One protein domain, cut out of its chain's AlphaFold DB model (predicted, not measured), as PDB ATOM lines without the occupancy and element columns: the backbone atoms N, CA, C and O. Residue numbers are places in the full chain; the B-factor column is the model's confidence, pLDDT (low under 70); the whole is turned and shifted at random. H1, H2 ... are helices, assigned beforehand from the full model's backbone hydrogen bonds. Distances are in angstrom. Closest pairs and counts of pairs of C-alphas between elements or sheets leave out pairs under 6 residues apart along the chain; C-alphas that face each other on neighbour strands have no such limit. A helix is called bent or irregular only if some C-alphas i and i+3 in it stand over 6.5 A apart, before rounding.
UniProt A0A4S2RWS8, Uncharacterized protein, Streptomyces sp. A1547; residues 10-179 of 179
ATOM      1  N   TRP A  10     322.254 352.771 341.860       90.31
ATOM      2  CA  TRP A  10     322.974 352.228 343.019       90.31
ATOM      3  C   TRP A  10     323.868 353.262 343.719       90.31
ATOM      4  O   TRP A  10     324.114 353.150 344.917       90.31
ATOM      5  N   GLN A  11     324.342 354.295 343.009       90.44
ATOM      6  CA  GLN A  11     325.227 355.319 343.579       90.44
ATOM      7  C   GLN A  11     324.506 356.180 344.626       90.44
ATOM      8  O   GLN A  11     325.156 356.774 345.491       90.44
ATOM      9  N   ARG A  12     323.168 356.218 344.574       90.94
ATOM     10  CA  ARG A  12     322.306 356.972 345.495       90.94
ATOM     11  C   ARG A  12     321.928 356.192 346.752       90.94
ATOM     12  O   ARG A  12     321.311 356.768 347.635       90.94
ATOM     13  N   VAL A  13     322.277 354.909 346.833       91.19
ATOM     14  CA  VAL A  13     321.930 354.069 347.981       91.19
ATOM     15  C   VAL A  13     322.853 354.401 349.145       91.19
ATOM     16  O   VAL A  13     324.039 354.091 349.089       91.19
ATOM     17  N   GLU A  14     322.329 355.029 350.194       90.81
ATOM     18  CA  GLU A  14     323.101 355.376 351.397       90.81
ATOM     19  C   GLU A  14     322.533 354.748 352.669       90.81
ATOM     20  O   GLU A  14     323.251 354.593 353.655       90.81
ATOM     21  N   SER A  15     321.269 354.337 352.633       90.62
ATOM     22  CA  SER A  15     320.532 353.821 353.777       90.62
ATOM     23  C   SER A  15     319.750 352.551 353.436       90.62
ATOM     24  O   SER A  15     319.571 352.192 352.269       90.62
ATOM     25  N   ARG A  16     319.226 351.881 354.468       90.50
ATOM     26  CA  ARG A  16     318.319 350.740 354.299       90.50
ATOM     27  C   ARG A  16     317.074 351.085 353.459       90.50
ATOM     28  O   ARG A  16     316.799 350.327 352.531       90.50
ATOM     29  N   PRO A  17     316.328 352.186 353.709       92.25
ATOM     30  CA  PRO A  17     315.227 352.589 352.829       92.25
ATOM     31  C   PRO A  17     315.639 352.761 351.363       92.25
ATOM     32  O   PRO A  17     314.888 352.362 350.474       92.25
ATOM     33  N   ASP A  18     316.838 353.291 351.101       93.25
ATOM     34  CA  ASP A  18     317.326 353.429 349.726       93.25
ATOM     35  C   ASP A  18     317.622 352.069 349.093       93.25
ATOM     36  O   ASP A  18     317.335 351.875 347.912       93.25
ATOM     37  N   LEU A  19     318.162 351.111 349.861       93.19
ATOM     38  CA  LEU A  19     318.361 349.749 349.366       93.19
ATOM     39  C   LEU A  19     317.017 349.083 349.053       93.19
ATOM     40  O   LEU A  19     316.897 348.465 348.002       93.19
ATOM     41  N   VAL A  20     316.004 349.234 349.913       93.44
ATOM     42  CA  VAL A  20     314.646 348.721 349.651       93.44
ATOM     43  C   VAL A  20     314.105 349.296 348.340       93.44
ATOM     44  O   VAL A  20     313.680 348.542 347.467       93.44
ATOM     45  N   ALA A  21     314.179 350.617 348.158       94.75
ATOM     46  CA  ALA A  21     313.753 351.262 346.917       94.75
ATOM     47  C   ALA A  21     314.557 350.771 345.700       94.75
ATOM     48  O   ALA A  21     314.005 350.579 344.617       94.75
ATOM     49  N   TYR A  22     315.857 350.536 345.879       94.19
ATOM     50  CA  TYR A  22     316.725 350.016 344.834       94.19
ATOM     51  C   TYR A  22     316.388 348.568 344.459       94.19
ATOM     52  O   TYR A  22     316.316 348.265 343.274       94.19
ATOM     53  N   LEU A  23     316.113 347.683 345.420       92.19
ATOM     54  CA  LEU A  23     315.682 346.305 345.158       92.19
ATOM     55  C   LEU A  23     314.360 346.264 344.381       92.19
ATOM     56  O   LEU A  23     314.253 345.519 343.412       92.19
ATOM     57  N   LEU A  24     313.399 347.127 344.724       92.00
ATOM     58  CA  LEU A  24     312.144 347.266 343.971       92.00
ATOM     59  C   LEU A  24     312.378 347.773 342.536       92.00
ATOM     60  O   LEU A  24     311.707 347.339 341.601       92.00
ATOM     61  N   LEU A  25     313.360 348.658 342.331       91.56
ATOM     62  CA  LEU A  25     313.782 349.061 340.987       91.56
ATOM     63  C   LEU A  25     314.388 347.877 340.215       91.56
ATOM     64  O   LEU A  25     314.008 347.640 339.069       91.56
ATOM     65  N   LEU A  26     315.303 347.119 340.835       88.38
ATOM     66  CA  LEU A  26     315.912 345.929 340.226       88.38
ATOM     67  C   LEU A  26     314.856 344.902 339.827       88.38
ATOM     68  O   LEU A  26     314.903 344.356 338.725       88.38
ATOM     69  N   SER A  27     313.898 344.689 340.721       86.00
ATOM     70  CA  SER A  27     312.743 343.834 340.529       86.00
ATOM     71  C   SER A  27     311.949 344.235 339.280       86.00
ATOM     72  O   SER A  27     311.750 343.407 338.387       86.00
ATOM     73  N   ALA A  28     311.572 345.512 339.152       84.81
ATOM     74  CA  ALA A  28     310.830 346.016 337.996       84.81
ATOM     75  C   ALA A  28     311.615 345.900 336.672       84.81
ATOM     76  O   ALA A  28     311.038 345.595 335.626       84.81
ATOM     77  N   GLU A  29     312.931 346.122 336.701       81.75
ATOM     78  CA  GLU A  29     313.785 346.033 335.513       81.75
ATOM     79  C   GLU A  29     314.038 344.586 335.054       81.75
ATOM     80  O   GLU A  29     314.032 344.305 333.850       81.75
ATOM     81  N   ASP A  30     314.274 343.652 335.982       70.00
ATOM     82  CA  ASP A  30     314.558 342.251 335.640       70.00
ATOM     83  C   ASP A  30     313.311 341.497 335.166       70.00
ATOM     84  O   ASP A  30     313.437 340.621 334.303       70.00
ATOM     85  N   GLY A  31     312.118 341.903 335.619       59.06
ATOM     86  CA  GLY A  31     310.845 341.432 335.069       59.06
ATOM     87  C   GLY A  31     310.672 341.731 333.572       59.06
ATOM     88  O   GLY A  31     309.981 340.988 332.877       59.06
ATOM     89  N   ALA A  32     311.337 342.767 333.047       57.56
ATOM     90  CA  ALA A  32     311.205 343.194 331.654       57.56
ATOM     91  C   ALA A  32     312.296 342.650 330.706       57.56
ATOM     92  O   ALA A  32     312.035 342.510 329.513       57.56
ATOM     93  N   ALA A  33     313.512 342.365 331.196       54.81
ATOM     94  CA  ALA A  33     314.678 342.154 330.322       54.81
ATOM     95  C   ALA A  33     315.486 340.859 330.547       54.81
ATOM     96  O   ALA A  33     316.306 340.522 329.691       54.81
ATOM     97  N   ARG A  34     315.340 340.155 331.683       57.19
ATOM     98  CA  ARG A  34     316.301 339.098 332.092       57.19
ATOM     99  C   ARG A  34     315.684 337.852 332.740       57.19
ATOM    100  O   ARG A  34     316.381 337.119 333.444       57.19
ATOM    101  N   ALA A  35     314.412 337.572 332.460       55.19
ATOM    102  CA  ALA A  35     313.669 336.443 333.033       55.19
ATOM    103  C   ALA A  35     314.359 335.067 332.864       55.19
ATOM    104  O   ALA A  35     314.225 334.201 333.729       55.19
ATOM    105  N   ASP A  36     315.157 334.877 331.809       58.41
ATOM    106  CA  ASP A  36     315.762 333.580 331.466       58.41
ATOM    107  C   ASP A  36     316.909 333.139 332.392       58.41
ATOM    108  O   ASP A  36     317.268 331.959 332.423       58.41
ATOM    109  N   ARG A  37     317.509 334.061 333.158       70.81
ATOM    110  CA  ARG A  37     318.728 333.770 333.932       70.81
ATOM    111  C   ARG A  37     318.461 333.008 335.238       70.81
ATOM    112  O   ARG A  37     319.342 332.272 335.686       70.81
ATOM    113  N   GLY A  38     317.261 333.133 335.815       81.38
ATOM    114  CA  GLY A  38     316.903 332.559 337.122       81.38
ATOM    115  C   GLY A  38     317.730 333.112 338.296       81.38
ATOM    116  O   GLY A  38     318.761 333.761 338.100       81.38
ATOM    117  N   VAL A  39     317.289 332.856 339.531       86.62
ATOM    118  CA  VAL A  39     318.001 333.306 340.747       86.62
ATOM    119  C   VAL A  39     319.374 332.637 340.859       86.62
ATOM    120  O   VAL A  39     320.362 333.317 341.109       86.62
ATOM    121  N   ASP A  40     319.491 331.337 340.559       88.25
ATOM    122  CA  ASP A  40     320.785 330.638 340.536       88.25
ATOM    123  C   ASP A  40     321.793 331.307 339.591       88.25
ATOM    124  O   ASP A  40     322.965 331.474 339.928       88.25
ATOM    125  N   GLY A  41     321.348 331.737 338.406       89.25
ATOM    126  CA  GLY A  41     322.206 332.446 337.465       89.25
ATOM    127  C   GLY A  41     322.631 333.824 337.972       89.25
ATOM    128  O   GLY A  41     323.756 334.243 337.684       89.25
ATOM    129  N   PHE A  42     321.769 334.529 338.709       90.19
ATOM    130  CA  PHE A  42     322.127 335.777 339.389       90.19
ATOM    131  C   PHE A  42     323.171 335.529 340.489       90.19
ATOM    132  O   PHE A  42     324.222 336.172 340.481       90.19
ATOM    133  N   LEU A  43     322.943 334.543 341.362       92.06
ATOM    134  CA  LEU A  43     323.849 334.186 342.459       92.06
ATOM    135  C   LEU A  43     325.245 333.806 341.939       92.06
ATOM    136  O   LEU A  43     326.245 334.330 342.425       92.06
ATOM    137  N   TRP A  44     325.339 333.008 340.867       93.06
ATOM    138  CA  TRP A  44     326.625 332.720 340.208       93.06
ATOM    139  C   TRP A  44     327.278 333.957 339.564       93.06
ATOM    140  O   TRP A  44     328.506 334.048 339.466       93.06
ATOM    141  N   GLY A  45     326.475 334.930 339.125       92.25
ATOM    142  CA  GLY A  45     326.969 336.235 338.686       92.25
ATOM    143  C   GLY A  45     327.622 336.997 339.830       92.25
ATOM    144  O   GLY A  45     328.728 337.515 339.678       92.25
ATOM    145  N   TRP A  46     326.984 336.995 340.996       92.38
ATOM    146  CA  TRP A  46     327.524 337.623 342.196       92.38
ATOM    147  C   TRP A  46     328.789 336.919 342.697       92.38
ATOM    148  O   TRP A  46     329.786 337.589 342.956       92.38
ATOM    149  N   VAL A  47     328.824 335.581 342.697       92.56
ATOM    150  CA  VAL A  47     330.047 334.794 342.954       92.56
ATOM    151  C   VAL A  47     331.202 335.257 342.062       92.56
ATOM    152  O   VAL A  47     332.318 335.453 342.541       92.56
ATOM    153  N   THR A  48     330.928 335.496 340.776       91.50
ATOM    154  CA  THR A  48     331.930 335.975 339.809       91.50
ATOM    155  C   THR A  48     332.410 337.395 340.127       91.50
ATOM    156  O   THR A  48     333.593 337.699 339.967       91.50
ATOM    157  N   VAL A  49     331.511 338.274 340.580       90.38
ATOM    158  CA  VAL A  49     331.862 339.635 341.019       90.38
ATOM    159  C   VAL A  49     332.761 339.590 342.250       90.38
ATOM    160  O   VAL A  49     333.771 340.290 342.268       90.38
ATOM    161  N   LEU A  50     332.425 338.763 343.243       88.25
ATOM    162  CA  LEU A  50     333.232 338.620 344.452       88.25
ATOM    163  C   LEU A  50     334.612 338.050 344.129       88.25
ATOM    164  O   LEU A  50     335.596 338.644 344.543       88.25
ATOM    165  N   ASP A  51     334.701 336.983 343.327       87.62
ATOM    166  CA  ASP A  51     335.970 336.363 342.910       87.62
ATOM    167  C   ASP A  51     336.948 337.369 342.280       87.62
ATOM    168  O   ASP A  51     338.098 337.480 342.699       87.62
ATOM    169  N   ARG A  52     336.473 338.171 341.318       83.06
ATOM    170  CA  ARG A  52     337.303 339.169 340.613       83.06
ATOM    171  C   ARG A  52     337.764 340.326 341.492       83.06
ATOM    172  O   ARG A  52     338.629 341.097 341.081       83.06
ATOM    173  N   HIS A  53     337.150 340.484 342.655       72.56
ATOM    174  CA  HIS A  53     337.360 341.620 343.528       72.56
ATOM    175  C   HIS A  53     337.617 341.194 344.969       72.56
ATOM    176  O   HIS A  53     337.413 342.021 345.840       72.56
ATOM    177  N   LEU A  54     338.083 339.972 345.252       64.81
ATOM    178  CA  LEU A  54     338.311 339.512 346.633       64.81
ATOM    179  C   LEU A  54     339.214 340.481 347.421       64.81
ATOM    180  O   LEU A  54     338.845 340.910 348.512       64.81
ATOM    181  N   ASP A  55     340.311 340.941 346.814       57.94
ATOM    182  CA  ASP A  55     341.245 341.906 347.426       57.94
ATOM    183  C   ASP A  55     340.693 343.345 347.474       57.94
ATOM    184  O   ASP A  55     341.136 344.188 348.251       57.94
ATOM    185  N   ALA A  56     339.697 343.624 346.633       57.12
ATOM    186  CA  ALA A  56     339.001 344.898 346.511       57.12
ATOM    187  C   ALA A  56     337.596 344.845 347.139       57.12
ATOM    188  O   ALA A  56     336.810 345.772 346.980       57.12
ATOM    189  N   ALA A  57     337.234 343.780 347.857       52.31
ATOM    190  CA  ALA A  57     335.870 343.590 348.339       52.31
ATOM    191  C   ALA A  57     335.552 344.609 349.441       52.31
ATOM    192  O   ALA A  57     334.436 345.118 349.518       52.31
ATOM    193  N   ALA A  58     336.578 345.013 350.197       50.69
ATOM    194  CA  ALA A  58     336.525 346.171 351.084       50.69
ATOM    195  C   ALA A  58     336.317 347.506 350.328       50.69
ATOM    196  O   ALA A  58     335.735 348.437 350.880       50.69
ATOM    197  N   SER A  59     336.757 347.611 349.064       48.34
ATOM    198  CA  SER A  59     336.669 348.818 348.223       48.34
ATOM    199  C   SER A  59     335.497 348.834 347.232       48.34
ATOM    200  O   SER A  59     335.191 349.892 346.682       48.34
ATOM    201  N   LEU A  60     334.755 347.728 347.078       57.59
ATOM    202  CA  LEU A  60     333.422 347.721 346.455       57.59
ATOM    203  C   LEU A  60     332.365 348.437 347.316       57.59
ATOM    204  O   LEU A  60     331.241 348.622 346.858       57.59
ATOM    205  N   GLY A  61     332.763 348.906 348.505       52.44
ATOM    206  CA  GLY A  61     332.010 349.760 349.411       52.44
ATOM    207  C   GLY A  61     331.466 348.955 350.584       52.44
ATOM    208  O   GLY A  61     330.554 348.150 350.432       52.44
ATOM    209  N   GLY A  62     331.993 349.179 351.785       70.94
ATOM    210  CA  GLY A  62     331.225 348.847 352.984       70.94
ATOM    211  C   GLY A  62     329.904 349.630 352.994       70.94
ATOM    212  O   GLY A  62     329.805 350.703 352.390       70.94
ATOM    213  N   GLY A  63     328.884 349.113 353.679       83.56
ATOM    214  CA  GLY A  63     327.591 349.794 353.775       83.56
ATOM    215  C   GLY A  63     326.640 349.530 352.603       83.56
ATOM    216  O   GLY A  63     326.923 348.780 351.666       83.56
ATOM    217  N   TRP A  64     325.483 350.188 352.656       88.88
ATOM    218  CA  TRP A  64     324.366 349.984 351.731       88.88
ATOM    219  C   TRP A  64     324.732 350.239 350.259       88.88
ATOM    220  O   TRP A  64     324.354 349.463 349.379       88.88
ATOM    221  N   ARG A  65     325.538 351.276 349.988       90.25
ATOM    222  CA  ARG A  65     325.983 351.625 348.628       90.25
ATOM    223  C   ARG A  65     326.755 350.501 347.953       90.25
ATOM    224  O   ARG A  65     326.551 350.227 346.771       90.25
ATOM    225  N   GLY A  66     327.695 349.892 348.668       87.94
ATOM    226  CA  GLY A  66     328.548 348.889 348.049       87.94
ATOM    227  C   GLY A  66     327.852 347.553 347.867       87.94
ATOM    228  O   GLY A  66     328.090 346.887 346.862       87.94
ATOM    229  N   LEU A  67     326.897 347.216 348.739       89.81
ATOM    230  CA  LEU A  67     325.955 346.134 348.463       89.81
ATOM    231  C   LEU A  67     325.170 346.414 347.170       89.81
ATOM    232  O   LEU A  67     325.171 345.584 346.264       89.81
ATOM    233  N   ALA A  68     324.597 347.610 347.010       91.38
ATOM    234  CA  ALA A  68     323.881 347.983 345.786       91.38
ATOM    235  C   ALA A  68     324.769 347.925 344.522       91.38
ATOM    236  O   ALA A  68     324.322 347.456 343.471       91.38
ATOM    237  N   CYS A  69     326.038 348.338 344.626       89.00
ATOM    238  CA  CYS A  69     327.041 348.217 343.560       89.00
ATOM    239  C   CYS A  69     327.310 346.751 343.183       89.00
ATOM    240  O   CYS A  69     327.373 346.408 342.000       89.00
ATOM    241  N   GLN A  70     327.446 345.869 344.175       89.56
ATOM    242  CA  GLN A  70     327.637 344.439 343.938       89.56
ATOM    243  C   GLN A  70     326.436 343.827 343.214       89.56
ATOM    244  O   GLN A  70     326.630 343.147 342.207       89.56
ATOM    245  N   LEU A  71     325.209 344.136 343.657       90.56
ATOM    246  CA  LEU A  71     323.979 343.678 343.003       90.56
ATOM    247  C   LEU A  71     323.894 344.179 341.555       90.56
ATOM    248  O   LEU A  71     323.601 343.401 340.648       90.56
ATOM    249  N   TYR A  72     324.221 345.456 341.318       89.62
ATOM    250  CA  TYR A  72     324.284 346.027 339.970       89.62
ATOM    251  C   TYR A  72     325.219 345.224 339.057       89.62
ATOM    252  O   TYR A  72     324.814 344.759 337.990       89.62
ATOM    253  N   ARG A  73     326.463 345.002 339.501       88.44
ATOM    254  CA  ARG A  73     327.473 344.263 338.729       88.44
ATOM    255  C   ARG A  73     327.077 342.805 338.517       88.44
ATOM    256  O   ARG A  73     327.293 342.274 337.427       88.44
ATOM    257  N   ALA A  74     326.487 342.165 339.526       89.62
ATOM    258  CA  ALA A  74     326.073 340.766 339.477       89.62
ATOM    259  C   ALA A  74     325.016 340.517 338.392       89.62
ATOM    260  O   ALA A  74     325.106 339.522 337.669       89.62
ATOM    261  N   ARG A  75     324.079 341.460 338.195       85.94
ATOM    262  CA  ARG A  75     323.047 341.378 337.141       85.94
ATOM    263  C   ARG A  75     323.633 341.290 335.735       85.94
ATOM    264  O   ARG A  75     323.054 340.637 334.867       85.94
ATOM    265  N   THR A  76     324.781 341.924 335.506       83.19
ATOM    266  CA  THR A  76     325.444 341.975 334.192       83.19
ATOM    267  C   THR A  76     326.639 341.038 334.056       83.19
ATOM    268  O   THR A  76     327.123 340.832 332.948       83.19
ATOM    269  N   ALA A  77     327.148 340.480 335.156       87.69
ATOM    270  CA  ALA A  77     328.306 339.595 335.122       87.69
ATOM    271  C   ALA A  77     327.955 338.265 334.449       87.69
ATOM    272  O   ALA A  77     326.907 337.702 334.744       87.69
ATOM    273  N   GLU A  78     328.836 337.727 333.607       87.44
ATOM    274  CA  GLU A  78     328.686 336.365 333.084       87.44
ATOM    275  C   GLU A  78     328.870 335.356 334.235       87.44
ATOM    276  O   GLU A  78     329.918 335.389 334.888       87.44
ATOM    277  N   PRO A  79     327.885 334.490 334.537       86.81
ATOM    278  CA  PRO A  79     327.974 333.583 335.672       86.81
ATOM    279  C   PRO A  79     328.980 332.455 335.418       86.81
ATOM    280  O   PRO A  79     328.767 331.584 334.574       86.81
ATOM    281  N   ARG A  80     330.050 332.412 336.216       87.31
ATOM    282  CA  ARG A  80     330.978 331.279 336.258       87.31
ATOM    283  C   ARG A  80     330.507 330.263 337.297       87.31
ATOM    284  O   ARG A  80     330.644 330.482 338.494       87.31
ATOM    285  N   ARG A  81     329.954 329.145 336.824       89.69
ATOM    286  CA  ARG A  81     329.466 328.062 337.686       89.69
ATOM    287  C   ARG A  81     330.617 327.156 338.100       89.69
ATOM    288  O   ARG A  81     331.209 326.500 337.246       89.69
ATOM    289  N   ASP A  82     330.876 327.091 339.396       89.75
ATOM    290  CA  ASP A  82     331.805 326.130 339.985       89.75
ATOM    291  C   ASP A  82     331.143 325.449 341.190       89.75
ATOM    292  O   ASP A  82     331.282 325.916 342.319       89.75
ATOM    293  N   PRO A  83     330.376 324.363 340.975       86.00
ATOM    294  CA  PRO A  83     329.674 323.675 342.055       86.00
ATOM    295  C   PRO A  83     330.593 323.135 343.156       86.00
ATOM    296  O   PRO A  83     330.100 322.869 344.244       86.00
ATOM    297  N   ALA A  84     331.899 322.976 342.904       88.50
ATOM    298  CA  ALA A  84     332.853 322.545 343.925       88.50
ATOM    299  C   ALA A  84     333.103 323.621 344.994       88.50
ATOM    300  O   ALA A  84     333.616 323.310 346.064       88.50
ATOM    301  N   LEU A  85     332.735 324.874 344.709       87.50
ATOM    302  CA  LEU A  85     332.772 325.972 345.668       87.50
ATOM    303  C   LEU A  85     331.642 325.893 346.705       87.50
ATOM    304  O   LEU A  85     331.761 326.493 347.770       87.50
ATOM    305  N   ALA A  86     330.545 325.200 346.385       84.31
ATOM    306  CA  ALA A  86     329.449 325.007 347.321       84.31
ATOM    307  C   ALA A  86     329.864 323.993 348.394       84.31
ATOM    308  O   ALA A  86     330.243 322.861 348.092       84.31
ATOM    309  N   GLU A  87     329.761 324.406 349.649       78.00
ATOM    310  CA  GLU A  87     329.972 323.552 350.816       78.00
ATOM    311  C   GLU A  87     328.606 323.146 351.412       78.00
ATOM    312  O   GLU A  87     327.583 323.756 351.064       78.00
ATOM    313  N   PRO A  88     328.541 322.107 352.277       64.19
ATOM    314  CA  PRO A  88     327.335 321.792 353.051       64.19
ATOM    315  C   PRO A  88     326.773 323.059 353.715       64.19
ATOM    316  O   PRO A  88     327.557 323.978 353.969       64.19
ATOM    317  N   PRO A  89     325.453 323.124 353.987       60.53
ATOM    318  CA  PRO A  89     324.765 324.360 354.352       60.53
ATOM    319  C   PRO A  89     325.561 325.131 355.399       60.53
ATOM    320  O   PRO A  89     325.752 324.678 356.528       60.53
ATOM    321  N   THR A  90     326.113 326.254 354.948       63.06
ATOM    322  CA  THR A  90     326.909 327.141 355.781       63.06
ATOM    323  C   THR A  90     325.928 328.011 356.541       63.06
ATOM    324  O   THR A  90     325.064 328.637 355.934       63.06
ATOM    325  N   ASP A  91     326.041 328.006 357.865       77.25
ATOM    326  CA  ASP A  91     325.307 328.925 358.725       77.25
ATOM    327  C   ASP A  91     325.638 330.371 358.317       77.25
ATOM    328  O   ASP A  91     326.806 330.703 358.090       77.25
ATOM    329  N   GLU A  92     324.625 331.228 358.216       80.44
ATOM    330  CA  GLU A  92     324.794 332.660 357.953       80.44
ATOM    331  C   GLU A  92     325.763 333.291 358.959       80.44
ATOM    332  O   GLU A  92     326.570 334.154 358.603       80.44
ATOM    333  N   ASP A  93     325.755 332.800 360.202       81.44
ATOM    334  CA  ASP A  93     326.614 333.281 361.281       81.44
ATOM    335  C   ASP A  93     328.104 332.982 361.045       81.44
ATOM    336  O   ASP A  93     328.974 333.724 361.534       81.44
ATOM    337  N   ALA A  94     328.409 331.956 360.244       84.06
ATOM    338  CA  ALA A  94     329.769 331.583 359.862       84.06
ATOM    339  C   ALA A  94     330.358 332.484 358.764       84.06
ATOM    340  O   ALA A  94     331.562 332.422 358.519       84.06
ATOM    341  N   VAL A  95     329.557 333.349 358.126       86.19
ATOM    342  CA  VAL A  95     330.035 334.244 357.065       86.19
ATOM    343  C   VAL A  95     330.796 335.425 357.660       86.19
ATOM    344  O   VAL A  95     330.207 336.369 358.187       86.19
ATOM    345  N   SER A  96     332.125 335.388 357.572       85.69
ATOM    346  CA  SER A  96     332.997 336.398 358.182       85.69
ATOM    347  C   SER A  96     333.703 337.296 357.167       85.69
ATOM    348  O   SER A  96     333.956 338.471 357.452       85.69
ATOM    349  N   ASP A  97     333.958 336.786 355.964       85.56
ATOM    350  CA  ASP A  97     334.664 337.499 354.905       85.56
ATOM    351  C   ASP A  97     334.014 337.330 353.515       85.56
ATOM    352  O   ASP A  97     332.954 336.722 353.341       85.56
ATOM    353  N   ALA A  98     334.644 337.924 352.497       85.38
ATOM    354  CA  ALA A  98     334.156 337.854 351.125       85.38
ATOM    355  C   ALA A  98     334.252 336.438 350.525       85.38
ATOM    356  O   ALA A  98     333.442 336.093 349.664       85.38
ATOM    357  N   ALA A  99     335.216 335.618 350.956       87.12
ATOM    358  CA  ALA A  99     335.357 334.240 350.492       87.12
ATOM    359  C   ALA A  99     334.258 333.347 351.090       87.12
ATOM    360  O   ALA A  99     333.692 332.520 350.371       87.12
ATOM    361  N   ASP A 100     333.902 333.566 352.355       88.31
ATOM    362  CA  ASP A 100     332.767 332.923 353.013       88.31
ATOM    363  C   ASP A 100     331.452 333.289 352.331       88.31
ATOM    364  O   ASP A 100     330.694 332.396 351.953       88.31
ATOM    365  N   LEU A 101     331.203 334.582 352.074       89.19
ATOM    366  CA  LEU A 101     329.991 334.995 351.364       89.19
ATOM    367  C   LEU A 101     329.949 334.389 349.955       89.19
ATOM    368  O   LEU A 101     328.893 333.967 349.488       89.19
ATOM    369  N   ARG A 102     331.098 334.290 349.277       90.44
ATOM    370  CA  ARG A 102     331.192 333.650 347.961       90.44
ATOM    371  C   ARG A 102     330.801 332.169 348.015       90.44
ATOM    372  O   ARG A 102     330.105 331.705 347.114       90.44
ATOM    373  N   ARG A 103     331.226 331.436 349.049       90.94
ATOM    374  CA  ARG A 103     330.821 330.038 349.274       90.94
ATOM    375  C   ARG A 103     329.337 329.927 349.596       90.94
ATOM    376  O   ARG A 103     328.647 329.141 348.959       90.94
ATOM    377  N   TYR A 104     328.835 330.779 350.485       90.62
ATOM    378  CA  TYR A 104     327.420 330.823 350.850       90.62
ATOM    379  C   TYR A 104     326.519 331.066 349.625       90.62
ATOM    380  O   TYR A 104     325.585 330.308 349.373       90.62
ATOM    381  N   LEU A 105     326.859 332.045 348.778       91.62
ATOM    382  CA  LEU A 105     326.156 332.306 347.515       91.62
ATOM    383  C   LEU A 105     326.212 331.113 346.547       91.62
ATOM    384  O   LEU A 105     325.228 330.840 345.858       91.62
ATOM    385  N   ALA A 106     327.343 330.403 346.478       92.88
ATOM    386  CA  ALA A 106     327.473 329.197 345.662       92.88
ATOM    387  C   ALA A 106     326.569 328.065 346.177       92.88
ATOM    388  O   ALA A 106     325.895 327.422 345.370       92.88
ATOM    389  N   THR A 107     326.497 327.867 347.497       91.06
ATOM    390  CA  THR A 107     325.584 326.907 348.137       91.06
ATOM    391  C   THR A 107     324.127 327.247 347.825       91.06
ATOM    392  O   THR A 107     323.428 326.407 347.259       91.06
ATOM    393  N   LEU A 108     323.702 328.502 348.026       89.31
ATOM    394  CA  LEU A 108     322.351 328.953 347.659       89.31
ATOM    395  C   LEU A 108     322.042 328.740 346.169       89.31
ATOM    396  O   LEU A 108     320.937 328.337 345.807       89.31
ATOM    397  N   ALA A 109     323.011 328.983 345.282       90.31
ATOM    398  CA  ALA A 109     322.822 328.796 343.846       90.31
ATOM    399  C   ALA A 109     322.655 327.317 343.464       90.31
ATOM    400  O   ALA A 109     321.863 326.990 342.571       90.31
ATOM    401  N   VAL A 110     323.401 326.416 344.112       89.94
ATOM    402  CA  VAL A 110     323.272 324.964 343.924       89.94
ATOM    403  C   VAL A 110     321.928 324.470 344.449       89.94
ATOM    404  O   VAL A 110     321.264 323.710 343.735       89.94
ATOM    405  N   ASP A 111     321.514 324.933 345.627       87.44
ATOM    406  CA  ASP A 111     320.238 324.570 346.246       87.44
ATOM    407  C   ASP A 111     319.059 325.068 345.404       87.44
ATOM    408  O   ASP A 111     318.232 324.256 344.987       87.44
ATOM    409  N   PHE A 112     319.062 326.336 344.971       85.56
ATOM    410  CA  PHE A 112     318.057 326.861 344.036       85.56
ATOM    411  C   PHE A 112     317.971 326.003 342.764       85.56
ATOM    412  O   PHE A 112     316.894 325.615 342.299       85.56
ATOM    413  N   ALA A 113     319.120 325.674 342.162       86.56
ATOM    414  CA  ALA A 113     319.153 324.874 340.944       86.56
ATOM    415  C   ALA A 113     318.648 323.440 341.169       86.56
ATOM    416  O   ALA A 113     318.046 322.859 340.258       86.56
ATOM    417  N   ARG A 114     318.900 322.855 342.345       86.06
ATOM    418  CA  ARG A 114     318.382 321.546 342.753       86.06
ATOM    419  C   ARG A 114     316.869 321.593 342.921       86.06
ATOM    420  O   ARG A 114     316.192 320.786 342.283       86.06
ATOM    421  N   ASP A 115     316.361 322.554 343.674       84.31
ATOM    422  CA  ASP A 115     314.938 322.691 343.971       84.31
ATOM    423  C   ASP A 115     314.131 322.932 342.697       84.31
ATOM    424  O   ASP A 115     313.132 322.258 342.438       84.31
ATOM    425  N   ARG A 116     314.633 323.785 341.795       82.06
ATOM    426  CA  ARG A 116     314.018 323.998 340.477       82.06
ATOM    427  C   ARG A 116     313.964 322.719 339.635       82.06
ATOM    428  O   ARG A 116     312.994 322.503 338.905       82.06
ATOM    429  N   ARG A 117     314.994 321.860 339.685       85.44
ATOM    430  CA  ARG A 117     314.981 320.557 338.984       85.44
ATOM    431  C   ARG A 117     313.956 319.610 339.598       85.44
ATOM    432  O   ARG A 117     313.234 318.951 338.850       85.44
ATOM    433  N   GLU A 118     313.886 319.544 340.924       84.44
ATOM    434  CA  GLU A 118     312.923 318.703 341.633       84.44
ATOM    435  C   GLU A 118     311.484 319.139 341.351       84.44
ATOM    436  O   GLU A 118     310.652 318.303 340.996       84.44
ATOM    437  N   MET A 119     311.211 320.444 341.407       82.25
ATOM    438  CA  MET A 119     309.916 321.013 341.049       82.25
ATOM    439  C   MET A 119     309.531 320.630 339.620       82.25
ATOM    440  O   MET A 119     308.467 320.048 339.415       82.25
ATOM    441  N   ARG A 120     310.414 320.848 338.632       83.31
ATOM    442  CA  ARG A 120     310.150 320.463 337.232       83.31
ATOM    443  C   ARG A 120     309.850 318.970 337.095       83.31
ATOM    444  O   ARG A 120     308.947 318.595 336.351       83.31
ATOM    445  N   ALA A 121     310.566 318.115 337.828       86.06
ATOM    446  CA  ALA A 121     310.330 316.674 337.827       86.06
ATOM    447  C   ALA A 121     308.981 316.291 338.465       86.06
ATOM    448  O   ALA A 121     308.299 315.401 337.956       86.06
ATOM    449  N   ARG A 122     308.573 316.959 339.553       84.56
ATOM    450  CA  ARG A 122     307.257 316.773 340.191       84.56
ATOM    451  C   ARG A 122     306.124 317.278 339.296       84.56
ATOM    452  O   ARG A 122     305.141 316.560 339.110       84.56
ATOM    453  N   ALA A 123     306.287 318.451 338.686       84.44
ATOM    454  CA  ALA A 123     305.331 319.040 337.751       84.44
ATOM    455  C   ALA A 123     305.113 318.145 336.523       84.44
ATOM    456  O   ALA A 123     303.972 317.869 336.160       84.44
ATOM    457  N   ALA A 124     306.185 317.589 335.948       86.38
ATOM    458  CA  ALA A 124     306.098 316.643 334.832       86.38
ATOM    459  C   ALA A 124     305.320 315.355 335.170       86.38
ATOM    460  O   ALA A 124     304.824 314.680 334.273       86.38
ATOM    461  N   ARG A 125     305.206 315.009 336.458       87.94
ATOM    462  CA  ARG A 125     304.430 313.860 336.954       87.94
ATOM    463  C   ARG A 125     303.006 314.236 337.379       87.94
ATOM    464  O   ARG A 125     302.297 313.378 337.893       87.94
ATOM    465  N   GLY A 126     302.598 315.500 337.227       84.50
ATOM    466  CA  GLY A 126     301.317 316.005 337.730       84.50
ATOM    467  C   GLY A 126     301.221 316.031 339.260       84.50
ATOM    468  O   GLY A 126     300.129 316.122 339.803       84.50
ATOM    469  N   LEU A 127     302.356 315.933 339.961       81.12
ATOM    470  CA  LEU A 127     302.432 315.883 341.427       81.12
ATOM    471  C   LEU A 127     302.662 317.267 342.052       81.12
ATOM    472  O   LEU A 127     302.938 317.369 343.246       81.12
ATOM    473  N   TRP A 128     302.613 318.327 341.246       72.50
ATOM    474  CA  TRP A 128     302.770 319.699 341.708       72.50
ATOM    475  C   TRP A 128     301.401 320.369 341.786       72.50
ATOM    476  O   TRP A 128     300.753 320.557 340.759       72.50
ATOM    477  N   ALA A 129     300.962 320.706 342.999       62.16
ATOM    478  CA  ALA A 129     299.633 321.264 343.251       62.16
ATOM    479  C   ALA A 129     299.549 322.801 343.116       62.16
ATOM    480  O   ALA A 129     298.463 323.346 343.260       62.16
ATOM    481  N   GLY A 130     300.653 323.483 342.790       60.78
ATOM    482  CA  GLY A 130     300.715 324.951 342.750       60.78
ATOM    483  C   GLY A 130     301.267 325.581 344.037       60.78
ATOM    484  O   GLY A 130     301.421 324.884 345.036       60.78
ATOM    485  N   ASP A 131     301.682 326.851 343.880       53.72
ATOM    486  CA  ASP A 131     301.994 327.959 344.823       53.72
ATOM    487  C   ASP A 131     302.518 327.727 346.258       53.72
ATOM    488  O   ASP A 131     302.627 328.687 347.014       53.72
ATOM    489  N   GLY A 132     302.933 326.524 346.646       48.12
ATOM    490  CA  GLY A 132     303.457 326.244 347.989       48.12
ATOM    491  C   GLY A 132     304.853 326.817 348.285       48.12
ATOM    492  O   GLY A 132     305.758 326.021 348.529       48.12
ATOM    493  N   GLY A 133     305.032 328.147 348.232       49.88
ATOM    494  CA  GLY A 133     306.112 328.915 348.889       49.88
ATOM    495  C   GLY A 133     307.536 328.398 348.673       49.88
ATOM    496  O   GLY A 133     308.360 328.385 349.580       49.88
ATOM    497  N   SER A 134     307.810 327.823 347.504       55.91
ATOM    498  CA  SER A 134     309.060 327.114 347.244       55.91
ATOM    499  C   SER A 134     309.973 327.926 346.334       55.91
ATOM    500  O   SER A 134     309.809 327.856 345.122       55.91
ATOM    501  N   TRP A 135     311.000 328.558 346.898       60.91
ATOM    502  CA  TRP A 135     312.168 329.181 346.236       60.91
ATOM    503  C   TRP A 135     312.564 328.603 344.869       60.91
ATOM    504  O   TRP A 135     312.893 329.335 343.944       60.91
ATOM    505  N   ALA A 136     312.374 327.302 344.646       56.50
ATOM    506  CA  ALA A 136     312.394 326.610 343.355       56.50
ATOM    507  C   ALA A 136     311.743 327.301 342.126       56.50
ATOM    508  O   ALA A 136     312.117 326.961 340.994       56.50
ATOM    509  N   HIS A 137     310.738 328.172 342.299       59.78
ATOM    510  CA  HIS A 137     310.029 328.864 341.203       59.78
ATOM    511  C   HIS A 137     310.315 330.372 341.123       59.78
ATOM    512  O   HIS A 137     309.833 331.026 340.193       59.78
ATOM    513  N   GLY A 138     311.132 330.905 342.037       66.12
ATOM    514  CA  GLY A 138     311.459 332.323 342.113       66.12
ATOM    515  C   GLY A 138     312.127 332.842 340.839       66.12
ATOM    516  O   GLY A 138     313.089 332.279 340.307       66.12
ATOM    517  N   THR A 139     311.620 333.952 340.318       77.31
ATOM    518  CA  THR A 139     312.380 334.778 339.373       77.31
ATOM    519  C   THR A 139     313.275 335.726 340.172       77.31
ATOM    520  O   THR A 139     312.941 336.032 341.316       77.31
ATOM    521  N   PRO A 140     314.377 336.254 339.604       81.44
ATOM    522  CA  PRO A 140     315.125 337.332 340.256       81.44
ATOM    523  C   PRO A 140     314.226 338.498 340.697       81.44
ATOM    524  O   PRO A 140     314.428 339.039 341.772       81.44
ATOM    525  N   HIS A 141     313.189 338.814 339.912       82.75
ATOM    526  CA  HIS A 141     312.142 339.780 340.262       82.75
ATOM    527  C   HIS A 141     311.443 339.436 341.589       82.75
ATOM    528  O   HIS A 141     311.530 340.210 342.538       82.75
ATOM    529  N   ALA A 142     310.830 338.250 341.683       81.88
ATOM    530  CA  ALA A 142     310.130 337.812 342.894       81.88
ATOM    531  C   ALA A 142     311.064 337.757 344.114       81.88
ATOM    532  O   ALA A 142     310.686 338.144 345.216       81.88
ATOM    533  N   TRP A 143     312.309 337.339 343.896       85.31
ATOM    534  CA  TRP A 143     313.311 337.287 344.948       85.31
ATOM    535  C   TRP A 143     313.713 338.681 345.461       85.31
ATOM    536  O   TRP A 143     313.807 338.892 346.669       85.31
ATOM    537  N   PHE A 144     313.904 339.658 344.568       88.06
ATOM    538  CA  PHE A 144     314.172 341.042 344.969       88.06
ATOM    539  C   PHE A 144     312.980 341.684 345.687       88.06
ATOM    540  O   PHE A 144     313.200 342.423 346.647       88.06
ATOM    541  N   ASP A 145     311.745 341.380 345.279       86.94
ATOM    542  CA  ASP A 145     310.537 341.838 345.976       86.94
ATOM    543  C   ASP A 145     310.440 341.257 347.390       86.94
ATOM    544  O   ASP A 145     310.215 342.005 348.344       86.94
ATOM    545  N   ALA A 146     310.670 339.949 347.549       85.31
ATOM    546  CA  ALA A 146     310.673 339.288 348.853       85.31
ATOM    547  C   ALA A 146     311.759 339.867 349.774       85.31
ATOM    548  O   ALA A 146     311.494 340.207 350.930       85.31
ATOM    549  N   TRP A 147     312.968 340.071 349.244       88.75
ATOM    550  CA  TRP A 147     314.062 340.688 349.991       88.75
ATOM    551  C   TRP A 147     313.732 342.135 350.398       88.75
ATOM    552  O   TRP A 147     313.929 342.520 351.555       88.75
ATOM    553  N   ALA A 148     313.167 342.937 349.491       90.19
ATOM    554  CA  ALA A 148     312.741 344.302 349.788       90.19
ATOM    555  C   ALA A 148     311.647 344.343 350.870       90.19
ATOM    556  O   ALA A 148     311.735 345.145 351.805       90.19
ATOM    557  N   ALA A 149     310.647 343.462 350.772       88.00
ATOM    558  CA  ALA A 149     309.562 343.348 351.740       88.00
ATOM    559  C   ALA A 149     310.087 342.963 353.129       88.00
ATOM    560  O   ALA A 149     309.731 343.604 354.120       88.00
ATOM    561  N   TRP A 150     310.992 341.984 353.199       87.38
ATOM    562  CA  TRP A 150     311.635 341.579 354.446       87.38
ATOM    563  C   TRP A 150     312.434 342.719 355.084       87.38
ATOM    564  O   TRP A 150     312.264 343.021 356.268       87.38
ATOM    565  N   LEU A 151     313.270 343.406 354.300       88.06
ATOM    566  CA  LEU A 151     314.062 344.540 354.783       88.06
ATOM    567  C   LEU A 151     313.186 345.680 355.317       88.06
ATOM    568  O   LEU A 151     313.547 346.315 356.312       88.06
ATOM    569  N   ALA A 152     312.046 345.935 354.670       88.00
ATOM    570  CA  ALA A 152     311.081 346.946 355.091       88.00
ATOM    571  C   ALA A 152     310.319 346.538 356.363       88.00
ATOM    572  O   ALA A 152     310.064 347.384 357.221       88.00
ATOM    573  N   ALA A 153     309.973 345.255 356.490       84.81
ATOM    574  CA  ALA A 153     309.220 344.715 357.618       84.81
ATOM    575  C   ALA A 153     310.076 344.497 358.873       84.81
ATOM    576  O   ALA A 153     309.531 344.495 359.974       84.81
ATOM    577  N   THR A 154     311.397 344.332 358.734       80.38
ATOM    578  CA  THR A 154     312.290 343.981 359.848       80.38
ATOM    579  C   THR A 154     312.484 345.171 360.805       80.38
ATOM    580  O   THR A 154     313.144 346.158 360.451       80.38
ATOM    581  N   PRO A 155     311.953 345.117 362.044       59.53
ATOM    582  CA  PRO A 155     311.998 346.241 362.980       59.53
ATOM    583  C   PRO A 155     313.354 346.373 363.695       59.53
ATOM    584  O   PRO A 155     313.654 347.427 364.251       59.53
ATOM    585  N   HIS A 156     314.198 345.334 363.683       63.69
ATOM    586  CA  HIS A 156     315.487 345.285 364.390       63.69
ATOM    587  C   HIS A 156     316.666 345.678 363.487       63.69
ATOM    588  O   HIS A 156     317.673 344.991 363.394       63.69
ATOM    589  N   ALA A 157     316.552 346.844 362.843       56.31
ATOM    590  CA  ALA A 157     317.537 347.375 361.892       56.31
ATOM    591  C   ALA A 157     318.989 347.426 362.419       56.31
ATOM    592  O   ALA A 157     319.923 347.379 361.628       56.31
ATOM    593  N   HIS A 158     319.171 347.505 363.741       57.72
ATOM    594  CA  HIS A 158     320.478 347.562 364.396       57.72
ATOM    595  C   HIS A 158     321.301 346.270 364.268       57.72
ATOM    596  O   HIS A 158     322.505 346.314 364.478       57.72
ATOM    597  N   GLU A 159     320.682 345.138 363.922       66.50
ATOM    598  CA  GLU A 159     321.396 343.877 363.659       66.50
ATOM    599  C   GLU A 159     321.914 343.801 362.211       66.50
ATOM    600  O   GLU A 159     322.852 343.065 361.915       66.50
ATOM    601  N   LEU A 160     321.342 344.612 361.313       71.00
ATOM    602  CA  LEU A 160     321.721 344.701 359.898       71.00
ATOM    603  C   LEU A 160     322.678 345.863 359.609       71.00
ATOM    604  O   LEU A 160     323.186 345.991 358.493       71.00
ATOM    605  N   GLU A 161     322.913 346.715 360.607       71.88
ATOM    606  CA  GLU A 161     323.838 347.835 360.543       71.88
ATOM    607  C   GLU A 161     324.979 347.649 361.557       71.88
ATOM    608  O   GLU A 161     324.723 347.446 362.741       71.88
ATOM    609  N   PRO A 162     326.252 347.756 361.138       77.00
ATOM    610  CA  PRO A 162     326.712 348.068 359.785       77.00
ATOM    611  C   PRO A 162     326.473 346.912 358.799       77.00
ATOM    612  O   PRO A 162     326.485 345.747 359.186       77.00
ATOM    613  N   VAL A 163     326.331 347.234 357.505       84.75
ATOM    614  CA  VAL A 163     326.285 346.208 356.450       84.75
ATOM    615  C   VAL A 163     327.632 345.489 356.408       84.75
ATOM    616  O   VAL A 163     328.642 346.040 355.961       84.75
ATOM    617  N   THR A 164     327.624 344.252 356.885       85.12
ATOM    618  CA  THR A 164     328.736 343.297 356.911       85.12
ATOM    619  C   THR A 164     328.418 342.079 356.048       85.12
ATOM    620  O   THR A 164     327.256 341.825 355.732       85.12
ATOM    621  N   TRP A 165     329.431 341.271 355.723       86.81
ATOM    622  CA  TRP A 165     329.239 340.006 355.006       86.81
ATOM    623  C   TRP A 165     328.241 339.079 355.712       86.81
ATOM    624  O   TRP A 165     327.342 338.560 355.055       86.81
ATOM    625  N   ARG A 166     328.320 338.981 357.047       86.50
ATOM    626  CA  ARG A 166     327.345 338.256 357.875       86.50
ATOM    627  C   ARG A 166     325.929 338.796 357.709       86.50
ATOM    628  O   ARG A 166     325.026 338.043 357.380       86.50
ATOM    629  N   SER A 167     325.732 340.107 357.871       86.12
ATOM    630  CA  SER A 167     324.395 340.712 357.741       86.12
ATOM    631  C   SER A 167     323.806 340.551 356.334       86.12
ATOM    632  O   SER A 167     322.589 340.534 356.172       86.12
ATOM    633  N   VAL A 168     324.661 340.451 355.305       88.31
ATOM    634  CA  VAL A 168     324.238 340.152 353.933       88.31
ATOM    635  C   VAL A 168     323.816 338.690 353.828       88.31
ATOM    636  O   VAL A 168     322.762 338.429 353.271       88.31
ATOM    637  N   ALA A 169     324.571 337.744 354.391       87.88
ATOM    638  CA  ALA A 169     324.148 336.344 354.440       87.88
ATOM    639  C   ALA A 169     322.793 336.188 355.156       87.88
ATOM    640  O   ALA A 169     321.889 335.576 354.597       87.88
ATOM    641  N   GLN A 170     322.615 336.858 356.301       86.81
ATOM    642  CA  GLN A 170     321.356 336.866 357.059       86.81
ATOM    643  C   GLN A 170     320.172 337.417 356.264       86.81
ATOM    644  O   GLN A 170     319.085 336.845 356.244       86.81
ATOM    645  N   GLN A 171     320.394 338.515 355.541       86.94
ATOM    646  CA  GLN A 171     319.416 339.061 354.604       86.94
ATOM    647  C   GLN A 171     318.993 338.047 353.531       86.94
ATOM    648  O   GLN A 171     317.808 337.944 353.218       86.94
ATOM    649  N   LEU A 172     319.954 337.319 352.957       85.81
ATOM    650  CA  LEU A 172     319.709 336.388 351.854       85.81
ATOM    651  C   LEU A 172     318.964 335.134 352.312       85.81
ATOM    652  O   LEU A 172     318.026 334.720 351.632       85.81
ATOM    653  N   GLY A 173     319.339 334.551 353.451       80.69
ATOM    654  CA  GLY A 173     318.630 333.388 353.975       80.69
ATOM    655  C   GLY A 173     317.255 333.735 354.543       80.69
ATOM    656  O   GLY A 173     316.305 332.980 354.350       80.69
ATOM    657  N   ALA A 174     317.059 334.935 355.098       77.94
ATOM    658  CA  ALA A 174     315.717 335.395 355.447       77.94
ATOM    659  C   ALA A 174     314.830 335.624 354.209       77.94
ATOM    660  O   ALA A 174     313.656 335.251 354.213       77.94
ATOM    661  N   ALA A 175     315.390 336.169 353.123       71.62
ATOM    662  CA  ALA A 175     314.686 336.295 351.846       71.62
ATOM    663  C   ALA A 175     314.323 334.930 351.232       71.62
ATOM    664  O   ALA A 175     313.353 334.853 350.487       71.62
ATOM    665  N   GLN A 176     315.051 333.856 351.568       68.31
ATOM    666  CA  GLN A 176     314.689 332.483 351.193       68.31
ATOM    667  C   GLN A 176     313.434 331.968 351.902       68.31
ATOM    668  O   GLN A 176     312.725 331.126 351.356       68.31
ATOM    669  N   VAL A 177     313.154 332.470 353.105       54.69
ATOM    670  CA  VAL A 177     312.043 332.021 353.958       54.69
ATOM    671  C   VAL A 177     310.755 332.819 353.719       54.69
ATOM    672  O   VAL A 177     309.676 332.332 354.040       54.69
ATOM    673  N   TYR A 178     310.841 334.031 353.163       45.44
ATOM    674  CA  TYR A 178     309.694 334.926 352.936       45.44
ATOM    675  C   TYR A 178     308.931 334.679 351.616       45.44
ATOM    676  O   TYR A 178     308.229 335.573 351.140       45.44
ATOM    677  N   GLU A 179     309.042 333.475 351.046       46.88
ATOM    678  CA  GLU A 179     308.303 333.026 349.853       46.88
ATOM    679  C   GLU A 179     306.986 332.292 350.147       46.88
ATOM    680  O   GLU A 179     306.907 331.539 351.145       46.88
TER     681      GLU A 179
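Overview. This is residues 10 to 179 of the 179 residues of an uncharacterized protein of Streptomyces sp. A1547 (UniProt A0A4S2RWS8). Two sets of three helices are packed crosswise: in one, H1 joins H3 and H5 at shallow tilts, and in the other, H4 joins H2 and H6 at shallow tilts. H2 packs on H3 at a steep tilt with residues 42 to 49 and makes a corner with H5 where its residues 35 to 42 meet residues 140 to 143, H6 packs about perpendicular on H5 with residues 171 to 176, and residues 121 to 126, of which 121 to 124 belong to the long H4, stick out. The 170 printed residues include six named helices, H1 to H6 in chain order, and no named strand; the class is all helix, with 103 residues in the helices. The whole is compact, with a radius of gyration of the C-alphas of 15.5 A and spans of 48 by 33 by 31 A.

Arrangement. H1, residues 16 to 33, touches H5, residues 140 to 153, at a shallow tilt of 18 degrees, opposite ways; the closest C-alphas are those of Ser 27 and His 141, 4.1 A apart. With residues 16 to 22 alone, H1 touches H3, residues 64 to 76, at 10 degrees, the same way; the C-alphas of Leu 19 and Trp 64 are closest, at 6.5 A. H2, residues 35 to 52, meets H1 only through their link. H2 is irregular, with C-alphas 36 and 39 at 9.6 A, and has a kink of 59 degrees near residue 42. It touches H3 at a steep tilt of 62 degrees, closest at the C-alphas of Trp 46 and Ala 74, 4.4 A. H2 and H5 touch at 72 degrees, only just about perpendicular, closest at the C-alphas of Val 39 and Pro 140, 5.0 A. H4, residues 98 to 124, touches H2 at a shallow tilt of 19 degrees, opposite ways, closest at the C-alphas of Asp 40 and Ala 109, 4.3 A. H6, residues 165 to 177, touches H4 at 13 degrees, the same way, closest at the C-alphas of Leu 101 and Trp 165, 6.2 A. H5 and H6 are about perpendicular at 74 degrees and touch, closest at the C-alphas of Trp 147 and Ala 175, 4.8 A. H1 and H4 are apart. Every O i to N i+4 pair is within hydrogen-bond range in H4, H5 and H6; in H1 13 of 14 are, in H2 12 of 14 and in H3 8 of 9.

Along the chain. H1 begins at C-alpha 16 (318.319, 350.740, 354.299) and is 25.7 A long from first to last C-alpha. H2 is 25.0 A long and H3 19.3 A. H4, 38.8 A, ends at C-alpha 124 (306.098, 316.643, 334.832). H5 is 19.8 A long; H6, 19.0 A, ends at C-alpha 177 (312.043, 332.021, 353.958).

Size, cuts and confidence. The two C-alphas farthest apart, those of Ser 59 and Gly 126, are 49.4 A from each other. The printed part has no cut. The link H1 to H2 is tight, and the other four are long; H3 to H4 has 21 residues. Mean pLDDT of the printed part is 80.2, with 36 residues under 70, among them 54 to 61 and 129 to 138.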